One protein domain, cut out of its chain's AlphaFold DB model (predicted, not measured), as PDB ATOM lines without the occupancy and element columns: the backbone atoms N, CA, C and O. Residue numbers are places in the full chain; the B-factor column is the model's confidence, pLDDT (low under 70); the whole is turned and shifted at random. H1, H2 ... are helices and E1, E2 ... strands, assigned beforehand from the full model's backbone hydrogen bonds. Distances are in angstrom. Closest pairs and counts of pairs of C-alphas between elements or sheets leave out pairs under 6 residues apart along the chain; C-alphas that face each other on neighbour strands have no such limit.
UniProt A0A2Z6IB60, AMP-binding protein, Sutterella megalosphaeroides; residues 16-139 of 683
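What this domain is: This is residues 16 to 139 of the 683 residues of the protein "AMP-binding protein" of Sutterella megalosphaeroides (UniProt A0A2Z6IB60). What does one see first? A small twisted sheet of four short parallel strands forms the middle of three layers, helices on both faces of a sheet, with H2 over one face and the short H4 over the other. H1 packs on H2, while H3 lies off the sheet, and the long tail of residues 120 to 139 has no named element. What are the figures? The printed part has 124 residues, with four named helices and four named strands in the order H1 E1 H2 E2 H3 E3 H4 E4; the sheet's order is E2 E1 E3 E4. The class is mixed, helices and strands, with 60 residues, under half, in named elements; the whole is compact, with a radius of gyration of the C-alphas of 14.4 A and spans of 44 by 32 by 25 A.

Where its parts are: Where are the strands? E1 is residues 45 to 49, 13.1 A long, from C-alpha 45 at (32.370, 19.939, 4.320); E2 is 69 to 72, E3 is 95 to 98, 10.4 A, and E4 is 117 to 119, ending at C-alpha 119 at (36.514, 30.640, -0.260). Where are the helices? H1 is residues 16 to 31, 22.2 A, from C-alpha 16 at (16.637, 38.458, -7.530); H2 is 53 to 64, 16.1 A, H3 is 78 to 86, 12.1 A, and H4 is 99 to 105, 10.0 A.

How they stand to each other: How do the strands pair? Within hydrogen-bond range are N 46 and O 69, 2.8 A, across the parallel neighbours E2 and E1, N 47 and O 95, 2.8 A, across the parallel neighbours E1 and E3, and N 96 and O 117, 2.9 A, across the parallel neighbours E3 and E4. Strand-helix-strand units, parallel neighbour strands with a helix between, are E1, H2, E2 and E3, H4, E4; E2, H3, E3 is a split one, with E1 between its strands; each crossover is right-handed. Where do the helices stand? H2 runs along the strands, only just over E1 alone, as 2 of its C-alphas fall on E3, at a height over the sheet of 9.3 A; H4, on the opposite face, is over E3 at 6.3 A, slantwise at 55 degrees on the local plane. H1 touches H2 at a steep tilt of 49 degrees, the same way, with the closest C-alphas, of Arg 26 and Gly 62, 4.2 A apart, and it only grazes the sheet with residues 25 to 29. H3 is not on the sheet, with 3 pairs of C-alphas within 10 A. What do the helix backbones show? In H1, H2, H3 and H4 every O i to N i+4 pair is within hydrogen-bond range.

The domain as a whole: How large is it, and is it cut? The C-alphas of Ala 86 and Ala 129, the two farthest apart, are 46.2 A apart, and the printed part has no cut. Which links are long? Those from H1 to E1, 13 residues, and from H4 to E4, 11 residues. Where is confidence low? The mean pLDDT of the printed part is 81.4, and residues 37 to 41, 74 to 80, 106 to 114 and 125 to 131 are under 70.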
ATOM      1  N   GLU A  16      15.813  38.677  -6.344       79.00
ATOM      2  CA  GLU A  16      16.637  38.458  -7.530       79.00
ATOM      3  C   GLU A  16      18.137  38.580  -7.222       79.00
ATOM      4  O   GLU A  16      18.913  37.687  -7.564       79.00
ATOM      5  N   ALA A  17      18.546  39.650  -6.535       81.75
ATOM      6  CA  ALA A  17      19.936  39.861  -6.144       81.75
ATOM      7  C   ALA A  17      20.440  38.735  -5.229       81.75
ATOM      8  O   ALA A  17      21.535  38.211  -5.442       81.75
ATOM      9  N   PHE A  18      19.619  38.304  -4.266       84.38
ATOM     10  CA  PHE A  18      19.930  37.168  -3.398       84.38
ATOM     11  C   PHE A  18      20.122  35.866  -4.191       84.38
ATOM     12  O   PHE A  18      21.136  35.188  -4.021       84.38
ATOM     13  N   LEU A  19      19.199  35.534  -5.098       85.25
ATOM     14  CA  LEU A  19      19.281  34.323  -5.923       85.25
ATOM     15  C   LEU A  19      20.508  34.341  -6.840       85.25
ATOM     16  O   LEU A  19      21.217  33.337  -6.941       85.25
ATOM     17  N   ARG A  20      20.820  35.490  -7.456       87.62
ATOM     18  CA  ARG A  20      22.053  35.673  -8.242       87.62
ATOM     19  C   ARG A  20      23.293  35.461  -7.381       87.62
ATOM     20  O   ARG A  20      24.231  34.803  -7.829       87.62
ATOM     21  N   ARG A  21      23.292  35.972  -6.146       89.88
ATOM     22  CA  ARG A  21      24.406  35.808  -5.206       89.88
ATOM     23  C   ARG A  21      24.587  34.350  -4.779       89.88
ATOM     24  O   ARG A  21      25.705  33.845  -4.820       89.88
ATOM     25  N   ALA A  22      23.507  33.643  -4.454       91.50
ATOM     26  CA  ALA A  22      23.552  32.220  -4.122       91.50
ATOM     27  C   ALA A  22      24.010  31.358  -5.313       91.50
ATOM     28  O   ALA A  22      24.827  30.447  -5.161       91.50
ATOM     29  N   ALA A  23      23.556  31.678  -6.528       92.31
ATOM     30  CA  ALA A  23      24.014  31.010  -7.740       92.31
ATOM     31  C   ALA A  23      25.500  31.274  -8.035       92.31
ATOM     32  O   ALA A  23      26.202  30.366  -8.481       92.31
ATOM     33  N   ALA A  24      25.998  32.480  -7.752       93.38
ATOM     34  CA  ALA A  24      27.416  32.810  -7.864       93.38
ATOM     35  C   ALA A  24      28.270  31.971  -6.897       93.38
ATOM     36  O   ALA A  24      29.291  31.409  -7.304       93.38
ATOM     37  N   TRP A  25      27.826  31.791  -5.648       95.31
ATOM     38  CA  TRP A  25      28.460  30.864  -4.704       95.31
ATOM     39  C   TRP A  25      28.462  29.425  -5.221       95.31
ATOM     40  O   TRP A  25      29.516  28.794  -5.285       95.31
ATOM     41  N   ARG A  26      27.318  28.927  -5.702       93.56
ATOM     42  CA  ARG A  26      27.228  27.588  -6.304       93.56
ATOM     43  C   ARG A  26      28.196  27.407  -7.478       93.56
ATOM     44  O   ARG A  26      28.877  26.387  -7.567       93.56
ATOM     45  N   ALA A  27      28.278  28.392  -8.371       91.69
ATOM     46  CA  ALA A  27      29.205  28.377  -9.500       91.69
ATOM     47  C   ALA A  27      30.672  28.381  -9.045       91.69
ATOM     48  O   ALA A  27      31.510  27.746  -9.680       91.69
ATOM     49  N   THR A  28      30.972  29.042  -7.926       94.00
ATOM     50  CA  THR A  28      32.306  29.047  -7.306       94.00
ATOM     51  C   THR A  28      32.701  27.649  -6.850       94.00
ATOM     52  O   THR A  28      33.769  27.167  -7.219       94.00
ATOM     53  N   PHE A  29      31.806  26.950  -6.145       93.12
ATOM     54  CA  PHE A  29      32.043  25.562  -5.747       93.12
ATOM     55  C   PHE A  29      32.184  24.632  -6.956       93.12
ATOM     56  O   PHE A  29      33.047  23.760  -6.960       93.12
ATOM     57  N   ALA A  30      31.384  24.837  -8.009       89.94
ATOM     58  CA  ALA A  30      31.486  24.053  -9.237       89.94
ATOM     59  C   ALA A  30      32.833  24.259  -9.954       89.94
ATOM     60  O   ALA A  30      33.465  23.283 -10.349       89.94
ATOM     61  N   ARG A  31      33.306  25.509 -10.078       89.69
ATOM     62  CA  ARG A  31      34.610  25.835 -10.687       89.69
ATOM     63  C   ARG A  31      35.785  25.251  -9.911       89.69
ATOM     64  O   ARG A  31      36.761  24.838 -10.523       89.69
ATOM     65  N   ALA A  32      35.674  25.202  -8.587       88.94
ATOM     66  CA  ALA A  32      36.676  24.594  -7.719       88.94
ATOM     67  C   ALA A  32      36.588  23.055  -7.659       88.94
ATOM     68  O   ALA A  32      37.362  22.439  -6.934       88.94
ATOM     69  N   GLY A  33      35.626  22.418  -8.345       87.69
ATOM     70  CA  GLY A  33      35.381  20.976  -8.207       87.69
ATOM     71  C   GLY A  33      34.960  20.561  -6.788       87.69
ATOM     72  O   GLY A  33      35.098  19.406  -6.403       87.69
ATOM     73  N   PHE A  34      34.444  21.494  -5.986       88.88
ATOM     74  CA  PHE A  34      34.189  21.311  -4.555       88.88
ATOM     75  C   PHE A  34      32.830  20.651  -4.250       88.88
ATOM     76  O   PHE A  34      32.569  20.232  -3.128       88.88
ATOM     77  N   GLY A  35      31.947  20.529  -5.244       75.31
ATOM     78  CA  GLY A  35      30.656  19.841  -5.096       75.31
ATOM     79  C   GLY A  35      30.735  18.312  -5.198       75.31
ATOM     80  O   GLY A  35      29.777  17.623  -4.848       75.31
ATOM     81  N   THR A  36      31.850  17.753  -5.679       71.62
ATOM     82  CA  THR A  36      32.013  16.299  -5.801       71.62
ATOM     83  C   THR A  36      32.500  15.707  -4.487       71.62
ATOM     84  O   THR A  36      33.581  16.026  -3.991       71.62
ATOM     85  N   SER A  37      31.656  14.846  -3.928       67.50
ATOM     86  CA  SER A  37      31.883  14.115  -2.687       67.50
ATOM     87  C   SER A  37      33.166  13.269  -2.767       67.50
ATOM     88  O   SER A  37      33.314  12.538  -3.746       67.50
ATOM     89  N   PRO A  38      34.071  13.306  -1.769       64.25
ATOM     90  CA  PRO A  38      35.249  12.435  -1.738       64.25
ATOM     91  C   PRO A  38      34.882  10.956  -1.521       64.25
ATOM     92  O   PRO A  38      35.659  10.073  -1.870       64.25
ATOM     93  N   SER A  39      33.693  10.671  -0.979       67.06
ATOM     94  CA  SER A  39      33.118   9.324  -0.878       67.06
ATOM     95  C   SER A  39      31.594   9.358  -1.030       67.06
ATOM     96  O   SER A  39      30.979  10.421  -0.924       67.06
ATOM     97  N   THR A  40      30.959   8.204  -1.253       61.62
ATOM     98  CA  THR A  40      29.488   8.081  -1.317       61.62
ATOM     99  C   THR A  40      28.795   8.506  -0.019       61.62
ATOM    100  O   THR A  40      27.674   9.016  -0.062       61.62
ATOM    101  N   ASP A  41      29.488   8.374   1.115       66.69
ATOM    102  CA  ASP A  41      28.897   8.475   2.453       66.69
ATOM    103  C   ASP A  41      29.175   9.816   3.151       66.69
ATOM    104  O   ASP A  41      28.546  10.126   4.164       66.69
ATOM    105  N   ARG A  42      30.081  10.648   2.616       79.69
ATOM    106  CA  ARG A  42      30.441  11.945   3.208       79.69
ATOM    107  C   ARG A  42      30.445  13.069   2.168       79.69
ATOM    108  O   ARG A  42      31.383  13.108   1.374       79.69
ATOM    109  N   PRO A  43      29.498  14.030   2.221       83.06
ATOM    110  CA  PRO A  43      29.588  15.244   1.409       83.06
ATOM    111  C   PRO A  43      30.838  16.060   1.771       83.06
ATOM    112  O   PRO A  43      31.304  16.019   2.913       83.06
ATOM    113  N   ARG A  44      31.359  16.843   0.816       90.44
ATOM    114  CA  ARG A  44      32.390  17.852   1.114       90.44
ATOM    115  C   ARG A  44      31.883  18.795   2.198       90.44
ATOM    116  O   ARG A  44      30.736  19.247   2.127       90.44
ATOM    117  N   ARG A  45      32.729  19.080   3.190       93.19
ATOM    118  CA  ARG A  45      32.370  19.939   4.320       93.19
ATOM    119  C   ARG A  45      32.973  21.319   4.143       93.19
ATOM    120  O   ARG A  45      34.130  21.459   3.767       93.19
ATOM    121  N   LEU A  46      32.187  22.336   4.455       95.50
ATOM    122  CA  LEU A  46      32.573  23.734   4.381       95.50
ATOM    123  C   LEU A  46      32.399  24.366   5.759       95.50
ATOM    124  O   LEU A  46      31.272  24.514   6.231       95.50
ATOM    125  N   PHE A  47      33.499  24.733   6.412       93.31
ATOM    126  CA  PHE A  47      33.454  25.502   7.650       93.31
ATOM    127  C   PHE A  47      33.163  26.971   7.340       93.31
ATOM    128  O   PHE A  47      33.926  27.632   6.636       93.31
ATOM    129  N   VAL A  48      32.052  27.481   7.864       94.31
ATOM    130  CA  VAL A  48      31.566  28.830   7.570       94.31
ATOM    131  C   VAL A  48      31.564  29.657   8.849       94.31
ATOM    132  O   VAL A  48      30.938  29.282   9.844       94.31
ATOM    133  N   LEU A  49      32.225  30.812   8.788       88.88
ATOM    134  CA  LEU A  49      32.089  31.886   9.762       88.88
ATOM    135  C   LEU A  49      31.861  33.181   8.997       88.88
ATOM    136  O   LEU A  49      32.668  33.539   8.141       88.88
ATOM    137  N   THR A  50      30.786  33.885   9.326       88.75
ATOM    138  CA  THR A  50      30.636  35.279   8.923       88.75
ATOM    139  C   THR A  50      29.719  36.055   9.850       88.75
ATOM    140  O   THR A  50      28.797  35.473  10.433       88.75
ATOM    141  N   ASP A  51      29.964  37.356   9.979       81.75
ATOM    142  CA  ASP A  51      29.037  38.276  10.640       81.75
ATOM    143  C   ASP A  51      27.987  38.866   9.681       81.75
ATOM    144  O   ASP A  51      26.933  39.311  10.150       81.75
ATOM    145  N   ASP A  52      28.197  38.802   8.358       87.25
ATOM    146  CA  ASP A  52      27.195  39.202   7.362       87.25
ATOM    147  C   ASP A  52      26.187  38.067   7.139       87.25
ATOM    148  O   ASP A  52      26.440  37.065   6.468       87.25
ATOM    149  N   THR A  53      24.993  38.239   7.699       86.75
ATOM    150  CA  THR A  53      23.909  37.254   7.610       86.75
ATOM    151  C   THR A  53      23.387  37.067   6.184       86.75
ATOM    152  O   THR A  53      22.969  35.962   5.846       86.75
ATOM    153  N   LEU A  54      23.402  38.108   5.345       86.31
ATOM    154  CA  LEU A  54      22.906  38.023   3.968       86.31
ATOM    155  C   LEU A  54      23.904  37.311   3.066       86.31
ATOM    156  O   LEU A  54      23.516  36.436   2.290       86.31
ATOM    157  N   GLU A  55      25.187  37.639   3.209       90.12
ATOM    158  CA  GLU A  55      26.249  36.930   2.499       90.12
ATOM    159  C   GLU A  55      26.331  35.469   2.960       90.12
ATOM    160  O   GLU A  55      26.372  34.561   2.130       90.12
ATOM    161  N   GLY A  56      26.251  35.237   4.275       91.81
ATOM    162  CA  GLY A  56      26.167  33.905   4.863       91.81
ATOM    163  C   GLY A  56      24.985  33.114   4.309       91.81
ATOM    164  O   GLY A  56      25.170  31.993   3.845       91.81
ATOM    165  N   ALA A  57      23.784  33.697   4.265       91.56
ATOM    166  CA  ALA A  57      22.614  33.050   3.677       91.56
ATOM    167  C   ALA A  57      22.830  32.700   2.195       91.56
ATOM    168  O   ALA A  57      22.583  31.563   1.799       91.56
ATOM    169  N   ALA A  58      23.334  33.629   1.378       92.06
ATOM    170  CA  ALA A  58      23.590  33.359  -0.035       92.06
ATOM    171  C   ALA A  58      24.600  32.212  -0.219       92.06
ATOM    172  O   ALA A  58      24.378  31.318  -1.042       92.06
ATOM    173  N   LEU A  59      25.667  32.191   0.586       95.75
ATOM    174  CA  LEU A  59      26.640  31.103   0.591       95.75
ATOM    175  C   LEU A  59      26.004  29.769   0.990       95.75
ATOM    176  O   LEU A  59      26.245  28.770   0.313       95.75
ATOM    177  N   LEU A  60      25.182  29.739   2.046       95.38
ATOM    178  CA  LEU A  60      24.516  28.521   2.516       95.38
ATOM    179  C   LEU A  60      23.656  27.899   1.411       95.38
ATOM    180  O   LEU A  60      23.835  26.730   1.081       95.38
ATOM    181  N   PHE A  61      22.785  28.686   0.775       93.62
ATOM    182  CA  PHE A  61      21.939  28.198  -0.319       93.62
ATOM    183  C   PHE A  61      22.757  27.778  -1.551       93.62
ATOM    184  O   PHE A  61      22.431  26.777  -2.195       93.62
ATOM    185  N   GLY A  62      23.846  28.490  -1.859       94.50
ATOM    186  CA  GLY A  62      24.773  28.106  -2.923       94.50
ATOM    187  C   GLY A  62      25.480  26.773  -2.652       94.50
ATOM    188  O   GLY A  62      25.578  25.933  -3.549       94.50
ATOM    189  N   ALA A  63      25.925  26.556  -1.412       95.56
ATOM    190  CA  ALA A  63      26.576  25.329  -0.958       95.56
ATOM    191  C   ALA A  63      25.594  24.148  -0.931       95.56
ATOM    192  O   ALA A  63      25.875  23.095  -1.503       95.56
ATOM    193  N   TRP A  64      24.396  24.335  -0.372       94.94
ATOM    194  CA  TRP A  64      23.353  23.307  -0.357       94.94
ATOM    195  C   TRP A  64      22.929  22.901  -1.771       94.94
ATOM    196  O   TRP A  64      22.792  21.712  -2.057       94.94
ATOM    197  N   GLY A  65      22.808  23.866  -2.688       92.56
ATOM    198  CA  GLY A  65      22.550  23.608  -4.107       92.56
ATOM    199  C   GLY A  65      23.720  22.944  -4.848       92.56
ATOM    200  O   GLY A  65      23.536  22.423  -5.951       92.56
ATOM    201  N   ALA A  66      24.923  22.952  -4.270       91.81
ATOM    202  CA  ALA A  66      26.079  22.185  -4.732       91.81
ATOM    203  C   ALA A  66      26.200  20.809  -4.042       91.81
ATOM    204  O   ALA A  66      27.108  20.053  -4.371       91.81
ATOM    205  N   GLY A  67      25.306  20.472  -3.102       91.75
ATOM    206  CA  GLY A  67      25.387  19.242  -2.308       91.75
ATOM    207  C   GLY A  67      26.488  19.257  -1.242       91.75
ATOM    208  O   GLY A  67      26.870  18.194  -0.752       91.75
ATOM    209  N   VAL A  68      26.994  20.444  -0.900       93.81
ATOM    210  CA  VAL A  68      28.044  20.673   0.098       93.81
ATOM    211  C   VAL A  68      27.415  20.814   1.479       93.81
ATOM    212  O   VAL A  68      26.413  21.513   1.654       93.81
ATOM    213  N   GLU A  69      28.018  20.166   2.473       94.62
ATOM    214  CA  GLU A  69      27.620  20.310   3.865       94.62
ATOM    215  C   GLU A  69      28.247  21.563   4.478       94.62
ATOM    216  O   GLU A  69      29.466  21.706   4.537       94.62
ATOM    217  N   THR A  70      27.418  22.456   5.003       96.50
ATOM    218  CA  THR A  70      27.861  23.672   5.688       96.50
ATOM    219  C   THR A  70      27.940  23.437   7.192       96.50
ATOM    220  O   THR A  70      26.934  23.093   7.815       96.50
ATOM    221  N   MET A  71      29.109  23.669   7.788       93.56
ATOM    222  CA  MET A  71      29.349  23.617   9.230       93.56
ATOM    223  C   MET A  71      29.474  25.038   9.786       93.56
ATOM    224  O   MET A  71      30.468  25.720   9.537       93.56
ATOM    225  N   LEU A  72      28.474  25.488  10.545       87.69
ATOM    226  CA  LEU A  72      28.442  26.831  11.127       87.69
ATOM    227  C   LEU A  72      29.263  26.884  12.417       87.69
ATOM    228  O   LEU A  72      28.837  26.370  13.452       87.69
ATOM    229  N   GLY A  73      30.445  27.495  12.342       74.25
ATOM    230  CA  GLY A  73      31.359  27.660  13.471       74.25
ATOM    231  C   GLY A  73      31.024  28.853  14.359       74.25
ATOM    232  O   GLY A  73      30.364  29.782  13.916       74.25
ATOM    233  N   SER A  74      31.498  28.845  15.611       67.19
ATOM    234  CA  SER A  74      31.367  29.986  16.537       67.19
ATOM    235  C   SER A  74      32.526  30.981  16.487       67.19
ATOM    236  O   SER A  74      32.391  32.099  16.976       67.19
ATOM    237  N   ASP A  75      33.679  30.544  15.983       68.50
ATOM    238  CA  ASP A  75      34.910  31.315  15.833       68.50
ATOM    239  C   ASP A  75      35.845  30.597  14.846       68.50
ATOM    240  O   ASP A  75      35.673  29.409  14.581       68.50
ATOM    241  N   ALA A  76      36.841  31.311  14.323       69.75
ATOM    242  CA  ALA A  76      37.891  30.768  13.457       69.75
ATOM    243  C   ALA A  76      39.271  30.865  14.131       69.75
ATOM    244  O   ALA A  76      40.277  31.160  13.488       69.75
ATOM    245  N   LEU A  77      39.333  30.682  15.456       65.06
ATOM    246  CA  LEU A  77      40.612  30.706  16.164       65.06
ATOM    247  C   LEU A  77      41.480  29.506  15.736       65.06
ATOM    248  O   LEU A  77      40.937  28.416  15.545       65.06
ATOM    249  N   PRO A  78      42.822  29.643  15.686       67.00
ATOM    250  CA  PRO A  78      43.710  28.542  15.303       67.00
ATOM    251  C   PRO A  78      43.475  27.262  16.118       67.00
ATOM    252  O   PRO A  78      43.377  26.172  15.570       67.00
ATOM    253  N   GLU A  79      43.270  27.391  17.430       61.41
ATOM    254  CA  GLU A  79      42.981  26.255  18.315       61.41
ATOM    255  C   GLU A  79      41.599  25.624  18.083       61.41
ATOM    256  O   GLU A  79      41.363  24.468  18.430       61.41
ATOM    257  N   THR A  80      40.649  26.358  17.507       66.88
ATOM    258  CA  THR A  80      39.368  25.779  17.088       66.88
ATOM    259  C   THR A  80      39.560  24.951  15.825       66.88
ATOM    260  O   THR A  80      39.136  23.799  15.797       66.88
ATOM    261  N   LEU A  81      40.281  25.473  14.833       74.69
ATOM    262  CA  LEU A  81      40.549  24.764  13.581       74.69
ATOM    263  C   LEU A  81      41.432  23.523  13.792       74.69
ATOM    264  O   LEU A  81      41.096  22.453  13.290       74.69
ATOM    265  N   LYS A  82      42.479  23.614  14.626       72.00
ATOM    266  CA  LYS A  82      43.295  22.454  15.033       72.00
ATOM    267  C   LYS A  82      42.459  21.352  15.679       72.00
ATOM    268  O   LYS A  82      42.639  20.186  15.351       72.00
ATOM    269  N   ARG A  83      41.517  21.701  16.563       71.38
ATOM    270  CA  ARG A  83      40.619  20.716  17.194       71.38
ATOM    271  C   ARG A  83      39.667  20.073  16.193       71.38
ATOM    272  O   ARG A  83      39.449  18.869  16.263       71.38
ATOM    273  N   LEU A  84      39.122  20.848  15.255       76.31
ATOM    274  CA  LEU A  84      38.276  20.304  14.191       76.31
ATOM    275  C   LEU A  84      39.057  19.339  13.288       76.31
ATOM    276  O   LEU A  84      38.521  18.292  12.933       76.31
ATOM    277  N   ARG A  85      40.324  19.646  12.982       80.88
ATOM    278  CA  ARG A  85      41.231  18.747  12.251       80.88
ATOM    279  C   ARG A  85      41.546  17.481  13.044       80.88
ATOM    280  O   ARG A  85      41.312  16.381  12.556       80.88
ATOM    281  N   ALA A  86      41.985  17.623  14.295       72.25
ATOM    282  CA  ALA A  86      42.300  16.493  15.171       72.25
ATOM    283  C   ALA A  86      41.095  15.560  15.396       72.25
ATOM    284  O   ALA A  86      41.263  14.354  15.549       72.25
ATOM    285  N   GLY A  87      39.875  16.108  15.387       73.25
ATOM    286  CA  GLY A  87      38.632  15.346  15.490       73.25
ATOM    287  C   GLY A  87      38.109  14.751  14.175       73.25
ATOM    288  O   GLY A  87      37.001  14.217  14.182       73.25
ATOM    289  N   GLY A  88      38.825  14.882  13.048       81.62
ATOM    290  CA  GLY A  88      38.375  14.399  11.729       81.62
ATOM    291  C   GLY A  88      37.137  15.129  11.182       81.62
ATOM    292  O   GLY A  88      36.393  14.625  10.335       81.62
ATOM    293  N   LEU A  89      36.845  16.320  11.710       82.12
ATOM    294  CA  LEU A  89      35.699  17.123  11.287       82.12
ATOM    295  C   LEU A  89      36.035  17.996  10.081       82.12
ATOM    296  O   LEU A  89      35.154  18.206   9.246       82.12
ATOM    297  N   LEU A  90      37.290  18.438   9.982       84.69
ATOM    298  CA  LEU A  90      37.838  19.212   8.874       84.69
ATOM    299  C   LEU A  90      39.080  18.489   8.335       84.69
ATOM    300  O   LEU A  90      40.076  18.388   9.046       84.69
ATOM    301  N   GLU A  91      39.002  17.949   7.121       87.50
ATOM    302  CA  GLU A  91      40.053  17.120   6.503       87.50
ATOM    303  C   GLU A  91      40.620  17.749   5.226       87.50
ATOM    304  O   GLU A  91      40.136  18.776   4.758       87.50
ATOM    305  N   GLU A  92      41.632  17.112   4.640       86.19
ATOM    306  CA  GLU A  92      42.208  17.531   3.365       86.19
ATOM    307  C   GLU A  92      41.146  17.611   2.241       86.19
ATOM    308  O   GLU A  92      40.308  16.728   2.016       86.19
ATOM    309  N   GLY A  93      41.163  18.733   1.530       87.00
ATOM    310  CA  GLY A  93      40.213  19.128   0.502       87.00
ATOM    311  C   GLY A  93      38.842  19.572   1.023       87.00
ATOM    312  O   GLY A  93      37.986  19.888   0.197       87.00
ATOM    313  N   ASP A  94      38.585  19.581   2.338       92.06
ATOM    314  CA  ASP A  94      37.442  20.321   2.886       92.06
ATOM    315  C   ASP A  94      37.689  21.831   2.786       92.06
ATOM    316  O   ASP A  94      38.788  22.305   2.501       92.06
ATOM    317  N   GLY A  95      36.624  22.606   2.968       92.62
ATOM    318  CA  GLY A  95      36.632  24.031   2.702       92.62
ATOM    319  C   GLY A  95      36.511  24.885   3.952       92.62
ATOM    320  O   GLY A  95      35.920  24.486   4.956       92.62
ATOM    321  N   ILE A  96      36.985  26.119   3.837       93.31
ATOM    322  CA  ILE A  96      36.758  27.198   4.798       93.31
ATOM    323  C   ILE A  96      36.241  28.425   4.046       93.31
ATOM    324  O   ILE A  96      36.693  28.694   2.935       93.31
ATOM    325  N   ALA A  97      35.275  29.156   4.603       95.19
ATOM    326  CA  ALA A  97      34.605  30.236   3.880       95.19
ATOM    327  C   ALA A  97      34.498  31.557   4.649       95.19
ATOM    328  O   ALA A  97      34.418  31.572   5.879       95.19
ATOM    329  N   LEU A  98      34.416  32.649   3.883       93.75
ATOM    330  CA  LEU A  98      34.161  34.018   4.334       93.75
ATOM    331  C   LEU A  98      35.178  34.472   5.388       93.75
ATOM    332  O   LEU A  98      36.385  34.384   5.158       93.75
ATOM    333  N   ASP A  99      34.719  34.944   6.545       88.12
ATOM    334  CA  ASP A  99      35.578  35.517   7.578       88.12
ATOM    335  C   ASP A  99      36.502  34.457   8.194       88.12
ATOM    336  O   ASP A  99      37.631  34.768   8.571       88.12
ATOM    337  N   ALA A 100      36.098  33.180   8.190       84.56
ATOM    338  CA  ALA A 100      37.000  32.086   8.549       84.56
ATOM    339  C   ALA A 100      38.144  31.927   7.534       84.56
ATOM    340  O   ALA A 100      39.290  31.727   7.932       84.56
ATOM    341  N   ALA A 101      37.855  32.045   6.234       89.25
ATOM    342  CA  ALA A 101      38.861  31.935   5.177       89.25
ATOM    343  C   ALA A 101      39.831  33.126   5.165       89.25
ATOM    344  O   ALA A 101      41.016  32.947   4.879       89.25
ATOM    345  N   ARG A 102      39.344  34.327   5.495       87.56
ATOM    346  CA  ARG A 102      40.175  35.531   5.657       87.56
ATOM    347  C   ARG A 102      41.118  35.387   6.852       87.56
ATOM    348  O   ARG A 102      42.330  35.489   6.689       87.56
ATOM    349  N   ALA A 103      40.576  35.026   8.018       78.44
ATOM    350  CA  ALA A 103      41.367  34.810   9.229       78.44
ATOM    351  C   ALA A 103      42.409  33.687   9.075       78.44
ATOM    352  O   ALA A 103      43.467  33.745   9.700       78.44
ATOM    353  N   TRP A 104      42.111  32.677   8.251       77.25
ATOM    354  CA  TRP A 104      43.033  31.602   7.888       77.25
ATOM    355  C   TRP A 104      44.244  32.116   7.098       77.25
ATOM    356  O   TRP A 104      45.383  31.898   7.507       77.25
ATOM    357  N   HIS A 105      44.001  32.861   6.014       76.75
ATOM    358  CA  HIS A 105      45.058  33.408   5.156       76.75
ATOM    359  C   HIS A 105      45.993  34.381   5.881       76.75
ATOM    360  O   HIS A 105      47.176  34.442   5.569       76.75
ATOM    361  N   GLU A 106      45.481  35.148   6.844       69.88
ATOM    362  CA  GLU A 106      46.281  36.131   7.582       69.88
ATOM    363  C   GLU A 106      47.283  35.508   8.569       69.88
ATOM    364  O   GLU A 106      48.183  36.207   9.038       69.88
ATOM    365  N   ARG A 107      47.112  34.233   8.949       68.06
ATOM    366  CA  ARG A 107      47.768  33.658  10.138       68.06
ATOM    367  C   ARG A 107      48.670  32.458   9.876       68.06
ATOM    368  O   ARG A 107      49.574  32.239  10.682       68.06
ATOM    369  N   GLU A 108      48.436  31.673   8.827       57.31
ATOM    370  CA  GLU A 108      49.214  30.449   8.588       57.31
ATOM    371  C   GLU A 108      50.454  30.670   7.709       57.31
ATOM    372  O   GLU A 108      50.458  31.481   6.782       57.31
ATOM    373  N   GLN A 109      51.523  29.924   8.010       50.81
ATOM    374  CA  GLN A 109      52.704  29.840   7.152       50.81
ATOM    375  C   GLN A 109      52.379  28.982   5.909       50.81
ATOM    376  O   GLN A 109      51.663  27.988   6.025       50.81
ATOM    377  N   PRO A 110      52.902  29.335   4.721       49.53
ATOM    378  CA  PRO A 110      52.449  28.810   3.426       49.53
ATOM    379  C   PRO A 110      52.593  27.290   3.198       49.53
ATOM    380  O   PRO A 110      51.997  26.784   2.246       49.53
ATOM    381  N   ASP A 111      53.322  26.563   4.050       46.44
ATOM    382  CA  ASP A 111      53.549  25.116   3.903       46.44
ATOM    383  C   ASP A 111      52.505  24.228   4.619       46.44
ATOM    384  O   ASP A 111      52.310  23.094   4.196       46.44
ATOM    385  N   GLU A 112      51.757  24.731   5.617       49.38
ATOM    386  CA  GLU A 112      50.604  24.024   6.244       49.38
ATOM    387  C   GLU A 112      49.243  24.427   5.620       49.38
ATOM    388  O   GLU A 112      48.194  23.827   5.881       49.38
ATOM    389  N   ALA A 113      49.262  25.439   4.745       51.59
ATOM    390  CA  ALA A 113      48.081  26.119   4.217       51.59
ATOM    391  C   ALA A 113      47.414  25.433   3.004       51.59
ATOM    392  O   ALA A 113      46.380  25.915   2.535       51.59
ATOM    393  N   ARG A 114      47.980  24.343   2.464       57.62
ATOM    394  CA  ARG A 114      47.552  23.762   1.170       57.62
ATOM    395  C   ARG A 114      46.423  22.736   1.252       57.62
ATOM    396  O   ARG A 114      45.839  22.413   0.220       57.62
ATOM    397  N   ASP A 115      46.072  22.286   2.451       79.19
ATOM    398  CA  ASP A 115      45.164  21.147   2.609       79.19
ATOM    399  C   ASP A 115      43.684  21.544   2.597       79.19
ATOM    400  O   ASP A 115      42.829  20.687   2.423       79.19
ATOM    401  N   LEU A 116      43.340  22.823   2.784       86.75
ATOM    402  CA  LEU A 116      41.947  23.289   2.782       86.75
ATOM    403  C   LEU A 116      41.671  24.235   1.620       86.75
ATOM    404  O   LEU A 116      42.486  25.091   1.282       86.75
ATOM    405  N   VAL A 117      40.467  24.136   1.056       90.56
ATOM    406  CA  VAL A 117      40.016  25.032  -0.011       90.56
ATOM    407  C   VAL A 117      39.372  26.271   0.605       90.56
ATOM    408  O   VAL A 117      38.305  26.208   1.216       90.56
ATOM    409  N   ALA A 118      40.020  27.419   0.458       91.62
ATOM    410  CA  ALA A 118      39.544  28.665   1.039       91.62
ATOM    411  C   ALA A 118      38.683  29.474   0.055       91.62
ATOM    412  O   ALA A 118      39.074  29.730  -1.081       91.62
ATOM    413  N   PHE A 119      37.512  29.912   0.520       94.19
ATOM    414  CA  PHE A 119      36.514  30.640  -0.260       94.19
ATOM    415  C   PHE A 119      36.189  31.984   0.397       94.19
ATOM    416  O   PHE A 119      35.366  32.056   1.308       94.19
ATOM    417  N   THR A 120      36.820  33.067  -0.042       91.81
ATOM    418  CA  THR A 120      36.608  34.404   0.544       91.81
ATOM    419  C   THR A 120      35.475  35.176  -0.125       91.81
ATOM    420  O   THR A 120      34.759  35.911   0.550       91.81
ATOM    421  N   GLU A 121      35.278  34.984  -1.430       92.12
ATOM    422  CA  GLU A 121      34.268  35.670  -2.236       92.12
ATOM    423  C   GLU A 121      33.694  34.737  -3.309       92.12
ATOM    424  O   GLU A 121      34.387  33.816  -3.763       92.12
ATOM    425  N   PRO A 122      32.449  34.957  -3.763       91.75
ATOM    426  CA  PRO A 122      31.927  34.218  -4.888       91.75
ATOM    427  C   PRO A 122      32.482  34.778  -6.195       91.75
ATOM    428  O   PRO A 122      32.786  35.960  -6.353       91.75
ATOM    429  N   THR A 123      32.506  33.906  -7.187       83.81
ATOM    430  CA  THR A 123      32.781  34.219  -8.580       83.81
ATOM    431  C   THR A 123      31.910  35.378  -9.057       83.81
ATOM    432  O   THR A 123      30.688  35.346  -8.911       83.81
ATOM    433  N   ARG A 124      32.517  36.366  -9.723       75.88
ATOM    434  CA  ARG A 124      31.765  37.415 -10.420       75.88
ATOM    435  C   ARG A 124      30.917  36.794 -11.531       75.88
ATOM    436  O   ARG A 124      31.447  36.258 -12.506       75.88
ATOM    437  N   THR A 125      29.600  36.857 -11.389       61.53
ATOM    438  CA  THR A 125      28.665  36.545 -12.468       61.53
ATOM    439  C   THR A 125      28.664  37.707 -13.460       61.53
ATOM    440  O   THR A 125      28.434  38.852 -13.080       61.53
ATOM    441  N   ALA A 126      28.939  37.431 -14.740       55.31
ATOM    442  CA  ALA A 126      28.677  38.405 -15.798       55.31
ATOM    443  C   ALA A 126      27.183  38.768 -15.768       55.31
ATOM    444  O   ALA A 126      26.365  37.899 -15.453       55.31
ATOM    445  N   GLY A 127      26.840  40.028 -16.055       56.25
ATOM    446  CA  GLY A 127      25.483  40.588 -15.977       56.25
ATOM    447  C   GLY A 127      24.494  39.976 -16.974       56.25
ATOM    448  O   GLY A 127      23.983  40.663 -17.850       56.25
ATOM    449  N   SER A 128      24.240  38.673 -16.865       61.44
ATOM    450  CA  SER A 128      23.258  37.946 -17.658       61.44
ATOM    451  C   SER A 128      21.861  38.431 -17.297       61.44
ATOM    452  O   SER A 128      21.492  38.426 -16.121       61.44
ATOM    453  N   ALA A 129      21.063  38.795 -18.301       62.66
ATOM    454  CA  ALA A 129      19.676  39.208 -18.103       62.66
ATOM    455  C   ALA A 129      18.834  38.098 -17.443       62.66
ATOM    456  O   ALA A 129      17.972  38.378 -16.615       62.66
ATOM    457  N   THR A 130      19.132  36.828 -17.724       69.56
ATOM    458  CA  THR A 130      18.436  35.677 -17.136       69.56
ATOM    459  C   THR A 130      18.879  35.385 -15.704       69.56
ATOM    460  O   THR A 130      20.072  35.326 -15.391       69.56
ATOM    461  N   LEU A 131      17.888  35.168 -14.836       67.75
ATOM    462  CA  LEU A 131      18.066  34.675 -13.474       67.75
ATOM    463  C   LEU A 131      18.678  33.261 -13.507       67.75
ATOM    464  O   LEU A 131      18.099  32.368 -14.130       67.75
ATOM    465  N   PRO A 132      19.830  33.025 -12.858       70.94
ATOM    466  CA  PRO A 132      20.414  31.693 -12.799       70.94
ATOM    467  C   PRO A 132      19.525  30.758 -11.967       70.94
ATOM    468  O   PRO A 132      19.181  31.064 -10.825       70.94
ATOM    469  N   ALA A 133      19.173  29.604 -12.536       73.56
ATOM    470  CA  ALA A 133      18.374  28.602 -11.841       73.56
ATOM    471  C   ALA A 133      19.207  27.912 -10.746       73.56
ATOM    472  O   ALA A 133      20.223  27.268 -11.029       73.56
ATOM    473  N   LEU A 134      18.767  28.030  -9.492       79.00
ATOM    474  CA  LEU A 134      19.227  27.152  -8.420       79.00
ATOM    475  C   LEU A 134      18.513  25.798  -8.553       79.00
ATOM    476  O   LEU A 134      17.313  25.774  -8.834       79.00
ATOM    477  N   PRO A 135      19.217  24.670  -8.372       85.19
ATOM    478  CA  PRO A 135      18.565  23.369  -8.373       85.19
ATOM    479  C   PRO A 135      17.644  23.233  -7.157       85.19
ATOM    480  O   PRO A 135      17.834  23.902  -6.138       85.19
ATOM    481  N   VAL A 136      16.694  22.299  -7.242       87.44
ATOM    482  CA  VAL A 136      15.957  21.836  -6.061       87.44
ATOM    483  C   VAL A 136      16.970  21.343  -5.030       87.44
ATOM    484  O   VAL A 136      17.830  20.515  -5.339       87.44
ATOM    485  N   LEU A 137      16.894  21.886  -3.814       90.75
ATOM    486  CA  LEU A 137      17.821  21.520  -2.750       90.75
ATOM    487  C   LEU A 137      17.599  20.052  -2.351       90.75
ATOM    488  O   LEU A 137      16.451  19.628  -2.200       90.75
ATOM    489  N   PRO A 138      18.665  19.263  -2.138       89.88
ATOM    490  CA  PRO A 138      18.550  17.865  -1.728       89.88
ATOM    491  C   PRO A 138      18.194  17.771  -0.233       89.88
ATOM    492  O   PRO A 138      19.009  17.386   0.603       89.88
ATOM    493  N   GLU A 139      16.959  18.139   0.112       89.81
ATOM    494  CA  GLU A 139      16.542  18.463   1.482       89.81
ATOM    495  C   GLU A 139      16.642  17.314   2.496       89.81
ATOM    496  O   GLU A 139      16.759  17.547   3.699       89.81
TER     497      GLU A 139